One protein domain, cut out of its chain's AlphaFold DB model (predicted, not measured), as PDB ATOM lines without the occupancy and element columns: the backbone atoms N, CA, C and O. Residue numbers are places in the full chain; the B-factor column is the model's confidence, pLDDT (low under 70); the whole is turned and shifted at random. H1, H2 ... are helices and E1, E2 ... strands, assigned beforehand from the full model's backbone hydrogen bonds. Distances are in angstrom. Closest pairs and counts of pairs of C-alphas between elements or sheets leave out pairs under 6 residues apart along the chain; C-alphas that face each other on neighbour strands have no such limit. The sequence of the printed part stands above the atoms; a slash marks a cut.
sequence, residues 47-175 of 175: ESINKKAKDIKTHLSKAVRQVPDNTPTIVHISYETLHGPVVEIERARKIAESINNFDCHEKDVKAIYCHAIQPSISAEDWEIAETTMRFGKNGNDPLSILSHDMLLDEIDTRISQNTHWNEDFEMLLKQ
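AT A GLANCE: This is residues 47 to 175 of the 175 residues of an uncharacterized protein of Escherichia coli (UniProt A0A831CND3). A twisted sheet of three strands has the long helix H3 and the shorter H2 over one face, while the small H4 lies over the other face. H1 and H5 both pack near the beginning of H3, the long link 146 to 163 leads from H4 to H5, and the tip of the E2-E3 hairpin, residues 121 to 126, sticks out. The printed part has 129 residues with five named helices and three named strands, in the order H1 H2 E1 H3 E2 E3 H4 H5; the sheet is mixed, ordered E1 E2 E3, and the class is mixed, helices and strands. The whole is compact, with a radius of gyration of the C-alphas of 15.9 A and spans of 51 by 41 by 24 A.

IN THESE COORDINATES: H1, residues 47 to 52, begins at C-alpha 47 (-37.248, 24.225, -29.101). H2 is residues 57 to 64, and E1 is residues 73 to 80, 23.5 A long. H3, residues 85 to 100, is 22.2 A long and begins at C-alpha 85 (-42.557, 30.820, -15.837). E2, residues 109 to 121, measures 35.4 A, and E3, residues 126 to 136, measures 32.3 A. H4 is residues 142 to 145. H5, residues 164 to 172, is 12.5 A long and ends at C-alpha 172 (-42.419, 25.807, -8.385).

HOW THE PARTS SIT: E1 and E2 are parallel at 23 degrees, with N 77 and O 113 2.9 A apart, within hydrogen-bond range. E2 and E3 form an antiparallel hairpin at 162 degrees, with N 116 and O 131 at 2.9 A, also within hydrogen-bond range. E1, H3 and E2 make a strand-helix-strand unit, two parallel neighbour strands with a helix between, and its crossover is right-handed. H3 lies over E2 and E3 at a height over the sheet of 9.1 A and runs along the strands, at 23 degrees to E3 on the local plane. H2 is on the same face, at a height of 9.3 A; H4 is on the opposite face. H3 is the hub. Its residues 95 to 99 touch H2 at a steep tilt of 46 degrees, the closest C-alphas being those of Lys 57 and Ser 98, 6.4 A apart. Its residues 85 to 89 touch H5 at a shallow tilt of 28 degrees, opposite ways, with the C-alphas of Pro 85 and Trp 165 closest at 4.5 A. Its residues 86 to 91 touch H1, about perpendicular at 75 degrees, with the C-alphas of Ile 49 and Val 87 closest at 5.4 A. H5 only grazes the sheet, with residues 164 to 165. In H1, H2, H3 and H5 every O i to N i+4 pair is within hydrogen-bond range; H4 is too short for such a pair.

THE WHOLE: The two C-alphas farthest apart, those of Asn 70 and Gln 175, are 52.8 A apart. The printed part has no cut, and the link from H4 to H5, 18 residues, is long. The mean pLDDT of the printed part is 92.0, and residue 175, the chain's last, is under 70.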
ATOM      1  N   GLU A  47     -36.597  23.804 -27.856       92.00
ATOM      2  CA  GLU A  47     -37.248  24.225 -29.101       92.00
ATOM      3  C   GLU A  47     -38.732  24.588 -28.894       92.00
ATOM      4  O   GLU A  47     -39.235  25.553 -29.477       92.00
ATOM      5  N   SER A  48     -39.443  23.840 -28.042       89.50
ATOM      6  CA  SER A  48     -40.845  24.108 -27.701       89.50
ATOM      7  C   SER A  48     -40.971  25.397 -26.890       89.50
ATOM      8  O   SER A  48     -41.795  26.252 -27.226       89.50
ATOM      9  N   ILE A  49     -40.121  25.571 -25.873       90.88
ATOM     10  CA  ILE A  49     -40.058  26.790 -25.054       90.88
ATOM     11  C   ILE A  49     -39.805  28.003 -25.954       90.88
ATOM     12  O   ILE A  49     -40.577  28.963 -25.950       90.88
ATOM     13  N   ASN A  50     -38.792  27.913 -26.815       91.88
ATOM     14  CA  ASN A  50     -38.407  28.961 -27.749       91.88
ATOM     15  C   ASN A  50     -39.574  29.342 -28.683       91.88
ATOM     16  O   ASN A  50     -39.876  30.526 -28.837       91.88
ATOM     17  N   LYS A  51     -40.303  28.375 -29.253       89.31
ATOM     18  CA  LYS A  51     -41.468  28.664 -30.114       89.31
ATOM     19  C   LYS A  51     -42.635  29.320 -29.365       89.31
ATOM     20  O   LYS A  51     -43.332  30.153 -29.948       89.31
ATOM     21  N   LYS A  52     -42.868  28.956 -28.100       88.44
ATOM     22  CA  LYS A  52     -43.931  29.547 -27.263       88.44
ATOM     23  C   LYS A  52     -43.587  30.960 -26.784       88.44
ATOM     24  O   LYS A  52     -44.482  31.805 -26.715       88.44
ATOM     25  N   ALA A  53     -42.306  31.227 -26.527       91.00
ATOM     26  CA  ALA A  53     -41.752  32.536 -26.190       91.00
ATOM     27  C   ALA A  53     -41.773  33.476 -27.414       91.00
ATOM     28  O   ALA A  53     -40.743  33.766 -28.032       91.00
ATOM     29  N   LYS A  54     -42.978  33.902 -27.813       89.94
ATOM     30  CA  LYS A  54     -43.207  34.806 -28.945       89.94
ATOM     31  C   LYS A  54     -42.754  36.218 -28.597       89.94
ATOM     32  O   LYS A  54     -43.186  36.782 -27.596       89.94
ATOM     33  N   ASP A  55     -41.952  36.775 -29.487       91.19
ATOM     34  CA  ASP A  55     -41.470  38.150 -29.438       91.19
ATOM     35  C   ASP A  55     -42.562  39.158 -29.865       91.19
ATOM     36  O   ASP A  55     -43.509  38.822 -30.586       91.19
ATOM     37  N   ILE A  56     -42.413  40.418 -29.452       92.38
ATOM     38  CA  ILE A  56     -43.326  41.529 -29.736       92.38
ATOM     39  C   ILE A  56     -42.871  42.420 -30.898       92.38
ATOM     40  O   ILE A  56     -43.569  43.376 -31.230       92.38
ATOM     41  N   LYS A  57     -41.746  42.122 -31.562       92.88
ATOM     42  CA  LYS A  57     -41.167  42.939 -32.651       92.88
ATOM     43  C   LYS A  57     -42.178  43.421 -33.702       92.88
ATOM     44  O   LYS A  57     -42.122  44.566 -34.147       92.88
ATOM     45  N   THR A  58     -43.135  42.572 -34.083       92.94
ATOM     46  CA  THR A  58     -44.193  42.948 -35.042       92.94
ATOM     47  C   THR A  58     -45.132  44.019 -34.477       92.94
ATOM     48  O   THR A  58     -45.514  44.940 -35.200       92.94
ATOM     49  N   HIS A  59     -45.498  43.919 -33.197       94.31
ATOM     50  CA  HIS A  59     -46.316  44.916 -32.502       94.31
ATOM     51  C   HIS A  59     -45.534  46.211 -32.293       94.31
ATOM     52  O   HIS A  59     -46.057  47.280 -32.590       94.31
ATOM     53  N   LEU A  60     -44.256  46.113 -31.918       95.12
ATOM     54  CA  LEU A  60     -43.373  47.268 -31.783       95.12
ATOM     55  C   LEU A  60     -43.237  48.046 -33.096       95.12
ATOM     56  O   LEU A  60     -43.456  49.252 -33.124       95.12
ATOM     57  N   SER A  61     -42.985  47.357 -34.211       95.19
ATOM     58  CA  SER A  61     -42.933  47.996 -35.532       95.19
ATOM     59  C   SER A  61     -44.254  48.680 -35.903       95.19
ATOM     60  O   SER A  61     -44.250  49.779 -36.456       95.19
ATOM     61  N   LYS A  62     -45.401  48.068 -35.577       95.38
ATOM     62  CA  LYS A  62     -46.721  48.687 -35.787       95.38
ATOM     63  C   LYS A  62     -46.930  49.925 -34.916       95.38
ATOM     64  O   LYS A  62     -47.505  50.885 -35.418       95.38
ATOM     65  N   ALA A  63     -46.495  49.896 -33.660       94.81
ATOM     66  CA  ALA A  63     -46.628  51.011 -32.730       94.81
ATOM     67  C   ALA A  63     -45.745  52.194 -33.155       94.81
ATOM     68  O   ALA A  63     -46.239  53.306 -33.296       94.81
ATOM     69  N   VAL A  64     -44.474  51.946 -33.485       94.69
ATOM     70  CA  VAL A  64     -43.541  53.000 -33.922       94.69
ATOM     71  C   VAL A  64     -43.998  53.672 -35.220       94.69
ATOM     72  O   VAL A  64     -43.854  54.881 -35.375       94.69
ATOM     73  N   ARG A  65     -44.640  52.939 -36.139       94.56
ATOM     74  CA  ARG A  65     -45.234  53.545 -37.347       94.56
ATOM     75  C   ARG A  65     -46.355  54.548 -37.060       94.56
ATOM     76  O   ARG A  65     -46.618  55.386 -37.915       94.56
ATOM     77  N   GLN A  66     -47.016  54.457 -35.908       93.88
ATOM     78  CA  GLN A  66     -48.082  55.382 -35.505       93.88
ATOM     79  C   GLN A  66     -47.536  56.649 -34.833       93.88
ATOM     80  O   GLN A  66     -48.291  57.591 -34.614       93.88
ATOM     81  N   VAL A  67     -46.237  56.684 -34.515       94.88
ATOM     82  CA  VAL A  67     -45.596  57.830 -33.866       94.88
ATOM     83  C   VAL A  67     -45.598  59.030 -34.826       94.88
ATOM     84  O   VAL A  67     -45.129  58.887 -35.964       94.88
ATOM     85  N   PRO A  68     -46.101  60.207 -34.408       93.38
ATOM     86  CA  PRO A  68     -46.028  61.419 -35.214       93.38
ATOM     87  C   PRO A  68     -44.575  61.846 -35.438       93.38
ATOM     88  O   PRO A  68     -43.709  61.625 -34.590       93.38
ATOM     89  N   ASP A  69     -44.300  62.489 -36.568       92.12
ATOM     90  CA  ASP A  69     -42.969  63.044 -36.816       92.12
ATOM     91  C   ASP A  69     -42.664  64.175 -35.824       92.12
ATOM     92  O   ASP A  69     -43.545  64.960 -35.461       92.12
ATOM     93  N   ASN A  70     -41.407  64.255 -35.379       87.19
ATOM     94  CA  ASN A  70     -40.888  65.307 -34.493       87.19
ATOM     95  C   ASN A  70     -41.642  65.495 -33.162       87.19
ATOM     96  O   ASN A  70     -41.564  66.563 -32.557       87.19
ATOM     97  N   THR A  71     -42.375  64.479 -32.698       93.06
ATOM     98  CA  THR A  71     -43.109  64.539 -31.428       93.06
ATOM     99  C   THR A  71     -42.518  63.541 -30.434       93.06
ATOM    100  O   THR A  71     -42.589  62.335 -30.697       93.06
ATOM    101  N   PRO A  72     -41.981  64.002 -29.284       94.62
ATOM    102  CA  PRO A  72     -41.528  63.123 -28.213       94.62
ATOM    103  C   PRO A  72     -42.635  62.153 -27.811       94.62
ATOM    104  O   PRO A  72     -43.708  62.573 -27.380       94.62
ATOM    105  N   THR A  73     -42.382  60.857 -27.971       96.19
ATOM    106  CA  THR A  73     -43.403  59.826 -27.778       96.19
ATOM    107  C   THR A  73     -42.899  58.705 -26.883       96.19
ATOM    108  O   THR A  73     -41.739  58.290 -26.948       96.19
ATOM    109  N   ILE A  74     -43.803  58.199 -26.053       95.88
ATOM    110  CA  ILE A  74     -43.621  56.995 -25.252       95.88
ATOM    111  C   ILE A  74     -44.490  55.904 -25.869       95.88
ATOM    112  O   ILE A  74     -45.642  56.149 -26.225       95.88
ATOM    113  N   VAL A  75     -43.942  54.701 -26.006       96.19
ATOM    114  CA  VAL A  75     -44.673  53.551 -26.541       96.19
ATOM    115  C   VAL A  75     -44.957  52.567 -25.415       96.19
ATOM    116  O   VAL A  75     -44.027  52.094 -24.770       96.19
ATOM    117  N   HIS A  76     -46.226  52.217 -25.224       96.31
ATOM    118  CA  HIS A  76     -46.646  51.144 -24.325       96.31
ATOM    119  C   HIS A  76     -47.101  49.937 -25.145       96.31
ATOM    120  O   HIS A  76     -47.874  50.078 -26.096       96.31
ATOM    121  N   ILE A  77     -46.616  48.746 -24.798       95.94
ATOM    122  CA  ILE A  77     -47.031  47.481 -25.415       95.94
ATOM    123  C   ILE A  77     -47.358  46.494 -24.309       95.94
ATOM    124  O   ILE A  77     -46.466  46.065 -23.586       95.94
ATOM    125  N   SER A  78     -48.618  46.097 -24.206       94.81
ATOM    126  CA  SER A  78     -49.038  45.033 -23.300       94.81
ATOM    127  C   SER A  78     -49.135  43.686 -24.012       94.81
ATOM    128  O   SER A  78     -49.427  43.605 -25.210       94.81
ATOM    129  N   TYR A  79     -48.869  42.614 -23.273       93.81
ATOM    130  CA  TYR A  79     -49.118  41.245 -23.699       93.81
ATOM    131  C   TYR A  79     -49.490  40.372 -22.500       93.81
ATOM    132  O   TYR A  79     -49.102  40.645 -21.367       93.81
ATOM    133  N   GLU A  80     -50.245  39.316 -22.773       93.50
ATOM    134  CA  GLU A  80     -50.677  38.355 -21.762       93.50
ATOM    135  C   GLU A  80     -49.629  37.246 -21.584       93.50
ATOM    136  O   GLU A  80     -49.096  36.723 -22.573       93.50
ATOM    137  N   THR A  81     -49.349  36.872 -20.338       92.88
ATOM    138  CA  THR A  81     -48.496  35.736 -19.969       92.88
ATOM    139  C   THR A  81     -49.363  34.521 -19.640       92.88
ATOM    140  O   THR A  81     -50.345  34.608 -18.912       92.88
ATOM    141  N   LEU A  82     -49.062  33.371 -20.260       86.44
ATOM    142  CA  LEU A  82     -49.970  32.206 -20.256       86.44
ATOM    143  C   LEU A  82     -49.270  30.846 -20.276       86.44
ATOM    144  O   LEU A  82     -49.946  29.816 -20.220       86.44
ATOM    145  N   HIS A  83     -47.955  30.807 -20.485       85.38
ATOM    146  CA  HIS A  83     -47.249  29.570 -20.820       85.38
ATOM    147  C   HIS A  83     -46.369  29.029 -19.687       85.38
ATOM    148  O   HIS A  83     -45.607  28.087 -19.918       85.38
ATOM    149  N   GLY A  84     -46.488  29.605 -18.491       88.06
ATOM    150  CA  GLY A  84     -45.701  29.245 -17.320       88.06
ATOM    151  C   GLY A  84     -44.315  29.899 -17.294       88.06
ATOM    152  O   GLY A  84     -43.804  30.362 -18.321       88.06
ATOM    153  N   PRO A  85     -43.668  29.917 -16.119       92.12
ATOM    154  CA  PRO A  85     -42.557  30.820 -15.837       92.12
ATOM    155  C   PRO A  85     -41.335  30.610 -16.735       92.12
ATOM    156  O   PRO A  85     -40.743  31.577 -17.199       92.12
ATOM    157  N   VAL A  86     -40.993  29.363 -17.077       92.62
ATOM    158  CA  VAL A  86     -39.842  29.061 -17.952       92.62
ATOM    159  C   VAL A  86     -40.003  29.686 -19.343       92.62
ATOM    160  O   VAL A  86     -39.045  30.205 -19.914       92.62
ATOM    161  N   VAL A  87     -41.219  29.661 -19.898       93.31
ATOM    162  CA  VAL A  87     -41.495  30.275 -21.202       93.31
ATOM    163  C   VAL A  87     -41.483  31.793 -21.102       93.31
ATOM    164  O   VAL A  87     -40.967  32.449 -22.005       93.31
ATOM    165  N   GLU A  88     -42.038  32.353 -20.027       94.81
ATOM    166  CA  GLU A  88     -42.115  33.805 -19.859       94.81
ATOM    167  C   GLU A  88     -40.744  34.436 -19.561       94.81
ATOM    168  O   GLU A  88     -40.456  35.506 -20.092       94.81
ATOM    169  N   ILE A  89     -39.836  33.732 -18.870       95.25
ATOM    170  CA  ILE A  89     -38.420  34.125 -18.735       95.25
ATOM    171  C   ILE A  89     -37.755  34.234 -20.115       95.25
ATOM    172  O   ILE A  89     -37.161  35.262 -20.453       95.25
ATOM    173  N   GLU A  90     -37.884  33.196 -20.950       96.25
ATOM    174  CA  GLU A  90     -37.319  33.218 -22.305       96.25
ATOM    175  C   GLU A  90     -37.977  34.273 -23.197       96.25
ATOM    176  O   GLU A  90     -37.319  34.901 -24.033       96.25
ATOM    177  N   ARG A  91     -39.278  34.518 -23.015       96.31
ATOM    178  CA  ARG A  91     -39.979  35.585 -23.726       96.31
ATOM    179  C   ARG A  91     -39.443  36.952 -23.323       96.31
ATOM    180  O   ARG A  91     -39.121  37.738 -24.210       96.31
ATOM    181  N   ALA A  92     -39.304  37.221 -22.027       96.38
ATOM    182  CA  ALA A  92     -38.773  38.478 -21.513       96.38
ATOM    183  C   ALA A  92     -37.361  38.746 -22.053       96.38
ATOM    184  O   ALA A  92     -37.095  39.844 -22.546       96.38
ATOM    185  N   ARG A  93     -36.490  37.724 -22.077       96.62
ATOM    186  CA  ARG A  93     -35.147  37.817 -22.676       96.62
ATOM    187  C   ARG A  93     -35.204  38.229 -24.148       96.62
ATOM    188  O   ARG A  93     -34.558  39.199 -24.541       96.62
ATOM    189  N   LYS A  94     -36.007  37.536 -24.962       96.38
ATOM    190  CA  LYS A  94     -36.165  37.852 -26.393       96.38
ATOM    191  C   LYS A  94     -36.731  39.241 -26.636       96.38
ATOM    192  O   LYS A  94     -36.261  39.942 -27.526       96.38
ATOM    193  N   ILE A  95     -37.737  39.634 -25.857       96.94
ATOM    194  CA  ILE A  95     -38.343  40.962 -25.943       96.94
ATOM    195  C   ILE A  95     -37.290  42.027 -25.635       96.94
ATOM    196  O   ILE A  95     -37.160  42.985 -26.395       96.94
ATOM    197  N   ALA A  96     -36.503  41.841 -24.573       96.56
ATOM    198  CA  ALA A  96     -35.441  42.767 -24.208       96.56
ATOM    199  C   ALA A  96     -34.378  42.884 -25.309       96.56
ATOM    200  O   ALA A  96     -34.024  43.994 -25.708       96.56
ATOM    201  N   GLU A  97     -33.912  41.759 -25.856       96.38
ATOM    202  CA  GLU A  97     -32.974  41.737 -26.985       96.38
ATOM    203  C   GLU A  97     -33.543  42.452 -28.217       96.38
ATOM    204  O   GLU A  97     -32.862  43.279 -28.832       96.38
ATOM    205  N   SER A  98     -34.798  42.178 -28.567       95.38
ATOM    206  CA  SER A  98     -35.450  42.782 -29.724       95.38
ATOM    207  C   SER A  98     -35.677  44.276 -29.553       95.38
ATOM    208  O   SER A  98     -35.389  45.022 -30.485       95.38
ATOM    209  N   ILE A  99     -36.152  44.737 -28.391       96.19
ATOM    210  CA  ILE A  99     -36.377  46.165 -28.137       96.19
ATOM    211  C   ILE A  99     -35.050  46.913 -28.105       96.19
ATOM    212  O   ILE A  99     -34.945  47.961 -28.744       96.19
ATOM    213  N   ASN A 100     -34.031  46.400 -27.410       94.62
ATOM    214  CA  ASN A 100     -32.732  47.069 -27.311       94.62
ATOM    215  C   ASN A 100     -32.115  47.305 -28.695       94.62
ATOM    216  O   ASN A 100     -31.658  48.411 -28.977       94.62
ATOM    217  N   ASN A 101     -32.219  46.318 -29.587       93.94
ATOM    218  CA  ASN A 101     -31.714  46.399 -30.960       93.94
ATOM    219  C   ASN A 101     -32.702  47.025 -31.964       93.94
ATOM    220  O   ASN A 101     -32.404  47.098 -33.156       93.94
ATOM    221  N   PHE A 102     -33.891  47.444 -31.523       94.94
ATOM    222  CA  PHE A 102     -34.896  48.021 -32.413       94.94
ATOM    223  C   PHE A 102     -34.537  49.460 -32.798       94.94
ATOM    224  O   PHE A 102     -34.435  50.335 -31.928       94.94
ATOM    225  N   ASP A 103     -34.415  49.699 -34.103       91.88
ATOM    226  CA  ASP A 103     -34.259  51.028 -34.687       91.88
ATOM    227  C   ASP A 103     -35.626  51.719 -34.814       91.88
ATOM    228  O   ASP A 103     -36.536  51.214 -35.474       91.88
ATOM    229  N   CYS A 104     -35.772  52.876 -34.166       92.19
ATOM    230  CA  CYS A 104     -36.977  53.706 -34.265       92.19
ATOM    231  C   CYS A 104     -36.943  54.643 -35.486       92.19
ATOM    232  O   CYS A 104     -37.882  55.415 -35.685       92.19
ATOM    233  N   HIS A 105     -35.898  54.554 -36.314       89.19
ATOM    234  CA  HIS A 105     -35.648  55.419 -37.460       89.19
ATOM    235  C   HIS A 105     -35.658  56.898 -37.038       89.19
ATOM    236  O   HIS A 105     -35.066  57.265 -36.027       89.19
ATOM    237  N   GLU A 106     -36.351  57.754 -37.788       90.12
ATOM    238  CA  GLU A 106     -36.466  59.191 -37.512       90.12
ATOM    239  C   GLU A 106     -37.533  59.523 -36.448       90.12
ATOM    240  O   GLU A 106     -37.757  60.691 -36.135       90.12
ATOM    241  N   LYS A 107     -38.222  58.518 -35.883       94.31
ATOM    242  CA  LYS A 107     -39.278  58.744 -34.887       94.31
ATOM    243  C   LYS A 107     -38.677  59.090 -33.529       94.31
ATOM    244  O   LYS A 107     -37.814  58.373 -33.022       94.31
ATOM    245  N   ASP A 108     -39.209  60.133 -32.894       94.44
ATOM    246  CA  ASP A 108     -38.739  60.595 -31.586       94.44
ATOM    247  C   ASP A 108     -39.327  59.779 -30.420       94.44
ATOM    248  O   ASP A 108     -40.073  60.274 -29.573       94.44
ATOM    249  N   VAL A 109     -39.006  58.485 -30.389       96.31
ATOM    250  CA  VAL A 109     -39.380  57.585 -29.293       96.31
ATOM    251  C   VAL A 109     -38.389  57.759 -28.145       96.31
ATOM    252  O   VAL A 109     -37.197  57.497 -28.306       96.31
ATOM    253  N   LYS A 110     -38.875  58.184 -26.974       96.50
ATOM    254  CA  LYS A 110     -38.049  58.402 -25.773       96.50
ATOM    255  C   LYS A 110     -37.903  57.143 -24.929       96.50
ATOM    256  O   LYS A 110     -36.821  56.865 -24.417       96.50
ATOM    257  N   ALA A 111     -38.980  56.377 -24.807       97.12
ATOM    258  CA  ALA A 111     -39.004  55.135 -24.053       97.12
ATOM    259  C   ALA A 111     -40.053  54.169 -24.607       97.12
ATOM    260  O   ALA A 111     -41.046  54.574 -25.221       97.12
ATOM    261  N   ILE A 112     -39.814  52.883 -24.371       97.25
ATOM    262  CA  ILE A 112     -40.747  51.795 -24.639       97.25
ATOM    263  C   ILE A 112     -40.982  51.067 -23.315       97.25
ATOM    264  O   ILE A 112     -40.031  50.594 -22.693       97.25
ATOM    265  N   TYR A 113     -42.241  50.964 -22.906       97.19
ATOM    266  CA  TYR A 113     -42.680  50.181 -21.756       97.19
ATOM    267  C   TYR A 113     -43.406  48.948 -22.270       97.19
ATOM    268  O   TYR A 113     -44.290  49.033 -23.127       97.19
ATOM    269  N   CYS A 114     -43.002  47.784 -21.780       96.88
ATOM    270  CA  CYS A 114     -43.626  46.528 -22.138       96.88
ATOM    271  C   CYS A 114     -44.246  45.887 -20.899       96.88
ATOM    272  O   CYS A 114     -43.534  45.568 -19.950       96.88
ATOM    273  N   HIS A 115     -45.563  45.714 -20.929       96.94
ATOM    274  CA  HIS A 115     -46.370  45.269 -19.798       96.94
ATOM    275  C   HIS A 115     -46.732  43.804 -19.998       96.94
ATOM    276  O   HIS A 115     -47.498  43.461 -20.900       96.94
ATOM    277  N   ALA A 116     -46.146  42.944 -19.183       96.50
ATOM    278  CA  ALA A 116     -46.495  41.539 -19.120       96.50
ATOM    279  C   ALA A 116     -47.601  41.364 -18.078       96.50
ATOM    280  O   ALA A 116     -47.394  41.707 -16.915       96.50
ATOM    281  N   ILE A 117     -48.764  40.879 -18.502       95.88
ATOM    282  CA  ILE A 117     -49.983  40.851 -17.690       95.88
ATOM    283  C   ILE A 117     -50.417  39.400 -17.490       95.88
ATOM    284  O   ILE A 117     -50.670  38.701 -18.472       95.88
ATOM    285  N   GLN A 118     -50.554  38.980 -16.233       93.88
ATOM    286  CA  GLN A 118     -51.046  37.659 -15.848       93.88
ATOM    287  C   GLN A 118     -52.356  37.787 -15.063       93.88
ATOM    288  O   GLN A 118     -52.325  38.087 -13.868       93.88
ATOM    289  N   PRO A 119     -53.513  37.548 -15.699       91.19
ATOM    290  CA  PRO A 119     -54.766  37.394 -14.978       91.19
ATOM    291  C   PRO A 119     -54.776  36.066 -14.215       91.19
ATOM    292  O   PRO A 119     -54.553  35.001 -14.793       91.19
ATOM    293  N   SER A 120     -55.088  36.122 -12.927       85.88
ATOM    294  CA  SER A 120     -55.336  34.968 -12.071       85.88
ATOM    295  C   SER A 120     -56.789  35.015 -11.618       85.88
ATOM    296  O   SER A 120     -57.209  35.952 -10.949       85.88
ATOM    297  N   ILE A 121     -57.588  34.031 -12.023       83.25
ATOM    298  CA  ILE A 121     -59.020  33.994 -11.710       83.25
ATOM    299  C   ILE A 121     -59.279  32.820 -10.775       83.25
ATOM    300  O   ILE A 121     -58.964  31.674 -11.100       83.25
ATOM    301  N   SER A 122     -59.898  33.107  -9.637       79.88
ATOM    302  CA  SER A 122     -60.437  32.122  -8.706       79.88
ATOM    303  C   SER A 122     -61.970  32.193  -8.681       79.88
ATOM    304  O   SER A 122     -62.585  33.040  -9.326       79.88
ATOM    305  N   ALA A 123     -62.615  31.268  -7.967       77.38
ATOM    306  CA  ALA A 123     -64.076  31.254  -7.857       77.38
ATOM    307  C   ALA A 123     -64.634  32.443  -7.051       77.38
ATOM    308  O   ALA A 123     -65.801  32.789  -7.220       77.38
ATOM    309  N   GLU A 124     -63.820  33.023  -6.170       81.69
ATOM    310  CA  GLU A 124     -64.235  34.066  -5.225       81.69
ATOM    311  C   GLU A 124     -63.655  35.438  -5.576       81.69
ATOM    312  O   GLU A 124     -64.256  36.451  -5.228       81.69
ATOM    313  N   ASP A 125     -62.527  35.469  -6.290       82.75
ATOM    314  CA  ASP A 125     -61.811  36.699  -6.620       82.75
ATOM    315  C   ASP A 125     -61.004  36.584  -7.922       82.75
ATOM    316  O   ASP A 125     -60.721  35.480  -8.401       82.75
ATOM    317  N   TRP A 126     -60.599  37.722  -8.476       86.00
ATOM    318  CA  TRP A 126     -59.660  37.805  -9.588       86.00
ATOM    319  C   TRP A 126     -58.543  38.788  -9.251       86.00
ATOM    320  O   TRP A 126     -58.765  39.863  -8.708       86.00
ATOM    321  N   GLU A 127     -57.328  38.416  -9.614       89.69
ATOM    322  CA  GLU A 127     -56.131  39.212  -9.402       89.69
ATOM    323  C   GLU A 127     -55.423  39.398 -10.743       89.69
ATOM    324  O   GLU A 127     -55.514  38.556 -11.643       89.69
ATOM    325  N   ILE A 128     -54.687  40.496 -10.889       91.56
ATOM    326  CA  ILE A 128     -53.766  40.679 -12.006       91.56
ATOM    327  C   ILE A 128     -52.374  40.930 -11.454       91.56
ATOM    328  O   ILE A 128     -52.160  41.850 -10.670       91.56
ATOM    329  N   ALA A 129     -51.413  40.148 -11.937       93.69
ATOM    330  CA  ALA A 129     -50.011  40.500 -11.815       93.69
ATOM    331  C   ALA A 129     -49.566  41.248 -13.077       93.69
ATOM    332  O   ALA A 129     -49.710  40.749 -14.195       93.69
ATOM    333  N   GLU A 130     -49.004  42.442 -12.904       95.69
ATOM    334  CA  GLU A 130     -48.366  43.201 -13.976       95.69
ATOM    335  C   GLU A 130     -46.854  43.257 -13.743       95.69
ATOM    336  O   GLU A 130     -46.365  43.457 -12.632       95.69
ATOM    337  N   THR A 131     -46.074  43.087 -14.806       96.31
ATOM    338  CA  THR A 131     -44.640  43.369 -14.793       96.31
ATOM    339  C   THR A 131     -44.287  44.315 -15.928       96.31
ATOM    340  O   THR A 131     -44.398  43.959 -17.103       96.31
ATOM    341  N   THR A 132     -43.806  45.504 -15.564       96.25
ATOM    342  CA  THR A 132     -43.347  46.516 -16.518       96.25
ATOM    343  C   THR A 132     -41.852  46.373 -16.791       96.25
ATOM    344  O   THR A 132     -41.006  46.595 -15.922       96.25
ATOM    345  N   MET A 133     -41.512  46.037 -18.034       96.06
ATOM    346  CA  MET A 133     -40.151  46.100 -18.564       96.06
ATOM    347  C   MET A 133     -39.924  47.455 -19.236       96.06
ATOM    348  O   MET A 133     -40.733  47.898 -20.052       96.06
ATOM    349  N   ARG A 134     -38.811  48.108 -18.901       96.50
ATOM    350  CA  ARG A 134     -38.552  49.520 -19.209       96.50
ATOM    351  C   ARG A 134     -37.354  49.646 -20.137       96.50
ATOM    352  O   ARG A 134     -36.273  49.162 -19.810       96.50
ATOM    353  N   PHE A 135     -37.525  50.330 -21.264       96.75
ATOM    354  CA  PHE A 135     -36.467  50.494 -22.258       96.75
ATOM    355  C   PHE A 135     -36.320  51.957 -22.657       96.75
ATOM    356  O   PHE A 135     -37.178  52.522 -23.333       96.75
ATOM    357  N   GLY A 136     -35.210  52.565 -22.248       96.31
ATOM    358  CA  GLY A 136     -34.836  53.911 -22.659       96.31
ATOM    359  C   GLY A 136     -34.323  53.937 -24.094       96.31
ATOM    360  O   GLY A 136     -33.614  53.028 -24.529       96.31
ATOM    361  N   LYS A 137     -34.658  54.987 -24.844       94.12
ATOM    362  CA  LYS A 137     -34.116  55.239 -26.183       94.12
ATOM    363  C   LYS A 137     -33.342  56.546 -26.196       94.12
ATOM    364  O   LYS A 137     -33.658  57.473 -25.456       94.12
ATOM    365  N   ASN A 138     -32.296  56.615 -27.019       88.38
ATOM    366  CA  ASN A 138     -31.457  57.809 -27.179       88.38
ATOM    367  C   ASN A 138     -30.903  58.367 -25.848       88.38
ATOM    368  O   ASN A 138     -30.844  59.577 -25.658       88.38
ATOM    369  N   GLY A 139     -30.535  57.482 -24.913       89.50
ATOM    370  CA  GLY A 139     -29.968  57.857 -23.611       89.50
ATOM    371  C   GLY A 139     -30.974  58.366 -22.573       89.50
ATOM    372  O   GLY A 139     -30.556  58.769 -21.493       89.50
ATOM    373  N   ASN A 140     -32.277  58.345 -22.870       94.62
ATOM    374  CA  ASN A 140     -33.300  58.691 -21.886       94.62
ATOM    375  C   ASN A 140     -33.447  57.576 -20.845       94.62
ATOM    376  O   ASN A 140     -33.462  56.397 -21.198       94.62
ATOM    377  N   ASP A 141     -33.612  57.959 -19.582       95.19
ATOM    378  CA  ASP A 141     -33.938  57.047 -18.488       95.19
ATOM    379  C   ASP A 141     -35.468  56.940 -18.331       95.19
ATOM    380  O   ASP A 141     -36.104  57.943 -17.988       95.19
ATOM    381  N   PRO A 142     -36.082  55.759 -18.547       94.88
ATOM    382  CA  PRO A 142     -37.521  55.567 -18.373       94.88
ATOM    383  C   PRO A 142     -38.051  55.972 -16.992       94.88
ATOM    384  O   PRO A 142     -39.162  56.489 -16.906       94.88
ATOM    385  N   LEU A 143     -37.275  55.787 -15.921       92.06
ATOM    386  CA  LEU A 143     -37.725  56.123 -14.562       92.06
ATOM    387  C   LEU A 143     -37.795  57.637 -14.330       92.06
ATOM    388  O   LEU A 143     -38.572  58.108 -13.500       92.06
ATOM    389  N   SER A 144     -37.016  58.411 -15.090       93.56
ATOM    390  CA  SER A 144     -37.098  59.875 -15.082       93.56
ATOM    391  C   SER A 144     -38.311  60.413 -15.852       93.56
ATOM    392  O   SER A 144     -38.734  61.542 -15.610       93.56
ATOM    393  N   ILE A 145     -38.868  59.613 -16.772       93.94
ATOM    394  CA  ILE A 145     -40.020  59.984 -17.604       93.94
ATOM    395  C   ILE A 145     -41.326  59.655 -16.877       93.94
ATOM    396  O   ILE A 145     -42.185  60.523 -16.736       93.94
ATOM    397  N   LEU A 146     -41.471  58.409 -16.418       91.50
ATOM    398  CA  LEU A 146     -42.618  57.943 -15.644       91.50
ATOM    399  C   LEU A 146     -42.116  57.333 -14.337       91.50
ATOM    400  O   LEU A 146     -41.453  56.299 -14.340       91.50
ATOM    401  N   SER A 147     -42.461  57.974 -13.219       87.19
ATOM    402  CA  SER A 147     -42.174  57.448 -11.879       87.19
ATOM    403  C   SER A 147     -43.119  56.314 -11.472       87.19
ATOM    404  O   SER A 147     -42.762  55.507 -10.621       87.19
ATOM    405  N   HIS A 148     -44.304  56.262 -12.089       88.50
ATOM    406  CA  HIS A 148     -45.307  55.209 -11.942       88.50
ATOM    407  C   HIS A 148     -45.708  54.755 -13.345       88.50
ATOM    408  O   HIS A 148     -46.152  55.568 -14.156       88.50
ATOM    409  N   ASP A 149     -45.493  53.479 -13.649       91.31
ATOM    410  CA  ASP A 149     -45.584  52.944 -15.009       91.31
ATOM    411  C   ASP A 149     -46.288  51.584 -15.089       91.31
ATOM    412  O   ASP A 149     -46.130  50.861 -16.072       91.31
ATOM    413  N   MET A 150     -47.065  51.228 -14.067       91.38
ATOM    414  CA  MET A 150     -48.035  50.138 -14.161       91.38
ATOM    415  C   MET A 150     -49.311  50.660 -14.832       91.38
ATOM    416  O   MET A 150     -49.758  51.772 -14.546       91.38
ATOM    417  N   LEU A 151     -49.880  49.884 -15.752       92.25
ATOM    418  CA  LEU A 151     -51.136  50.214 -16.431       92.25
ATOM    419  C   LEU A 151     -52.362  49.888 -15.579       92.25
ATOM    420  O   LEU A 151     -53.405  50.511 -15.767       92.25
ATOM    421  N   LEU A 152     -52.240  48.901 -14.694       90.62
ATOM    422  CA  LEU A 152     -53.327  48.338 -13.896       90.62
ATOM    423  C   LEU A 152     -53.110  48.594 -12.399       90.62
ATOM    424  O   LEU A 152     -53.465  47.774 -11.558       90.62
ATOM    425  N   ASP A 153     -52.484  49.725 -12.073       90.44
ATOM    426  CA  ASP A 153     -52.320  50.173 -10.692       90.44
ATOM    427  C   ASP A 153     -53.674  50.593 -10.101       90.44
ATOM    428  O   ASP A 153     -54.382  51.425 -10.673       90.44
ATOM    429  N   GLU A 154     -54.025  50.033  -8.948       88.06
ATOM    430  CA  GLU A 154     -55.266  50.290  -8.229       88.06
ATOM    431  C   GLU A 154     -54.972  50.548  -6.743       88.06
ATOM    432  O   GLU A 154     -53.848  50.414  -6.249       88.06
ATOM    433  N   ILE A 155     -56.005  50.961  -6.006       82.94
ATOM    434  CA  ILE A 155     -55.907  51.116  -4.553       82.94
ATOM    435  C   ILE A 155     -55.580  49.735  -3.965       82.94
ATOM    436  O   ILE A 155     -56.259  48.764  -4.270       82.94
ATOM    437  N   ASP A 156     -54.540  49.676  -3.132       86.62
ATOM    438  CA  ASP A 156     -53.989  48.459  -2.515       86.62
ATOM    439  C   ASP A 156     -53.130  47.551  -3.422       86.62
ATOM    440  O   ASP A 156     -52.741  46.457  -2.993       86.62
ATOM    441  N   THR A 157     -52.733  48.008  -4.620       88.44
ATOM    442  CA  THR A 157     -51.763  47.273  -5.448       88.44
ATOM    443  C   THR A 157     -50.459  47.019  -4.687       88.44
ATOM    444  O   THR A 157     -49.812  47.918  -4.141       88.44
ATOM    445  N   ARG A 158     -50.044  45.750  -4.660       89.69
ATOM    446  CA  ARG A 158     -48.800  45.314  -4.022       89.69
ATOM    447  C   ARG A 158     -47.664  45.351  -5.031       89.69
ATOM    448  O   ARG A 158     -47.641  44.569  -5.975       89.69
ATOM    449  N   ILE A 159     -46.691  46.225  -4.797       89.19
ATOM    450  CA  ILE A 159     -45.523  46.350  -5.670       89.19
ATOM    451  C   ILE A 159     -44.414  45.411  -5.189       89.19
ATOM    452  O   ILE A 159     -43.874  45.573  -4.093       89.19
ATOM    453  N   SER A 160     -44.047  44.460  -6.044       89.56
ATOM    454  CA  SER A 160     -42.849  43.634  -5.890       89.56
ATOM    455  C   SER A 160     -41.668  44.233  -6.660       89.56
ATOM    456  O   SER A 160     -41.841  44.907  -7.674       89.56
ATOM    457  N   GLN A 161     -40.444  43.977  -6.190       87.44
ATOM    458  CA  GLN A 161     -39.207  44.276  -6.933       87.44
ATOM    459  C   GLN A 161     -38.761  43.095  -7.812       87.44
ATOM    460  O   GLN A 161     -37.629  43.071  -8.295       87.44
ATOM    461  N   ASN A 162     -39.634  42.105  -8.002       92.75
ATOM    462  CA  ASN A 162     -39.413  40.950  -8.858       92.75
ATOM    463  C   ASN A 162     -40.438  40.923 -10.000       92.75
ATOM    464  O   ASN A 162     -41.419  41.665 -10.018       92.75
ATOM    465  N   THR A 163     -40.191  40.070 -10.983       94.56
ATOM    466  CA  THR A 163     -41.127  39.810 -12.080       94.56
ATOM    467  C   THR A 163     -42.056  38.667 -11.692       94.56
ATOM    468  O   THR A 163     -41.568  37.682 -11.134       94.56
ATOM    469  N   HIS A 164     -43.338  38.721 -12.055       93.12
ATOM    470  CA  HIS A 164     -44.298  37.681 -11.650       93.12
ATOM    471  C   HIS A 164     -43.870  36.265 -12.076       93.12
ATOM    472  O   HIS A 164     -43.979  35.327 -11.297       93.12
ATOM    473  N   TRP A 165     -43.252  36.100 -13.252       94.12
ATOM    474  CA  TRP A 165     -42.745  34.791 -13.683       94.12
ATOM    475  C   TRP A 165     -41.563  34.271 -12.850       94.12
ATOM    476  O   TRP A 165     -41.355  33.065 -12.781       94.12
ATOM    477  N   ASN A 166     -40.769  35.139 -12.217       94.69
ATOM    478  CA  ASN A 166     -39.715  34.689 -11.303       94.69
ATOM    479  C   ASN A 166     -40.319  34.247  -9.972       94.69
ATOM    480  O   ASN A 166     -39.878  33.251  -9.410       94.69
ATOM    481  N   GLU A 167     -41.339  34.954  -9.488       92.94
ATOM    482  CA  GLU A 167     -42.075  34.552  -8.288       92.94
ATOM    483  C   GLU A 167     -42.744  33.190  -8.505       92.94
ATOM    484  O   GLU A 167     -42.556  32.277  -7.699       92.94
ATOM    485  N   ASP A 168     -43.408  33.007  -9.650       90.69
ATOM    486  CA  ASP A 168     -43.983  31.726 -10.067       90.69
ATOM    487  C   ASP A 168     -42.909  30.629 -10.163       90.69
ATOM    488  O   ASP A 168     -43.112  29.504  -9.697       90.69
ATOM    489  N   PHE A 169     -41.737  30.940 -10.730       91.69
ATOM    490  CA  PHE A 169     -40.621  29.996 -10.820       91.69
ATOM    491  C   PHE A 169     -40.115  29.565  -9.437       91.69
ATOM    492  O   PHE A 169     -39.917  28.378  -9.182       91.69
ATOM    493  N   GLU A 170     -39.939  30.512  -8.517       92.69
ATOM    494  CA  GLU A 170     -39.523  30.234  -7.144       92.69
ATOM    495  C   GLU A 170     -40.566  29.422  -6.370       92.69
ATOM    496  O   GLU A 170     -40.198  28.593  -5.534       92.69
ATOM    497  N   MET A 171     -41.858  29.637  -6.630       88.12
ATOM    498  CA  MET A 171     -42.929  28.827  -6.049       88.12
ATOM    499  C   MET A 171     -42.886  27.382  -6.551       88.12
ATOM    500  O   MET A 171     -43.087  26.470  -5.749       88.12
ATOM    501  N   LEU A 172     -42.580  27.157  -7.833       84.62
ATOM    502  CA  LEU A 172     -42.419  25.807  -8.385       84.62
ATOM    503  C   LEU A 172     -41.243  25.052  -7.751       84.62
ATOM    504  O   LEU A 172     -41.356  23.856  -7.514       84.62
ATOM    505  N   LEU A 173     -40.135  25.732  -7.439       84.00
ATOM    506  CA  LEU A 173     -38.963  25.106  -6.809       84.00
ATOM    507  C   LEU A 173     -39.182  24.695  -5.343       84.00
ATOM    508  O   LEU A 173     -38.374  23.950  -4.791       84.00
ATOM    509  N   LYS A 174     -40.229  25.215  -4.692       83.38
ATOM    510  CA  LYS A 174     -40.564  24.928  -3.287       83.38
ATOM    511  C   LYS A 174     -41.532  23.746  -3.119       83.38
ATOM    512  O   LYS A 174     -41.815  23.389  -1.976       83.38
ATOM    513  N   GLN A 175     -42.051  23.189  -4.216       60.81
ATOM    514  CA  GLN A 175     -42.971  22.041  -4.245       60.81
ATOM    515  C   GLN A 175     -42.213  20.725  -4.420       60.81
ATOM    516  O   GLN A 175     -42.659  19.726  -3.812       60.81
TER     517      GLN A 175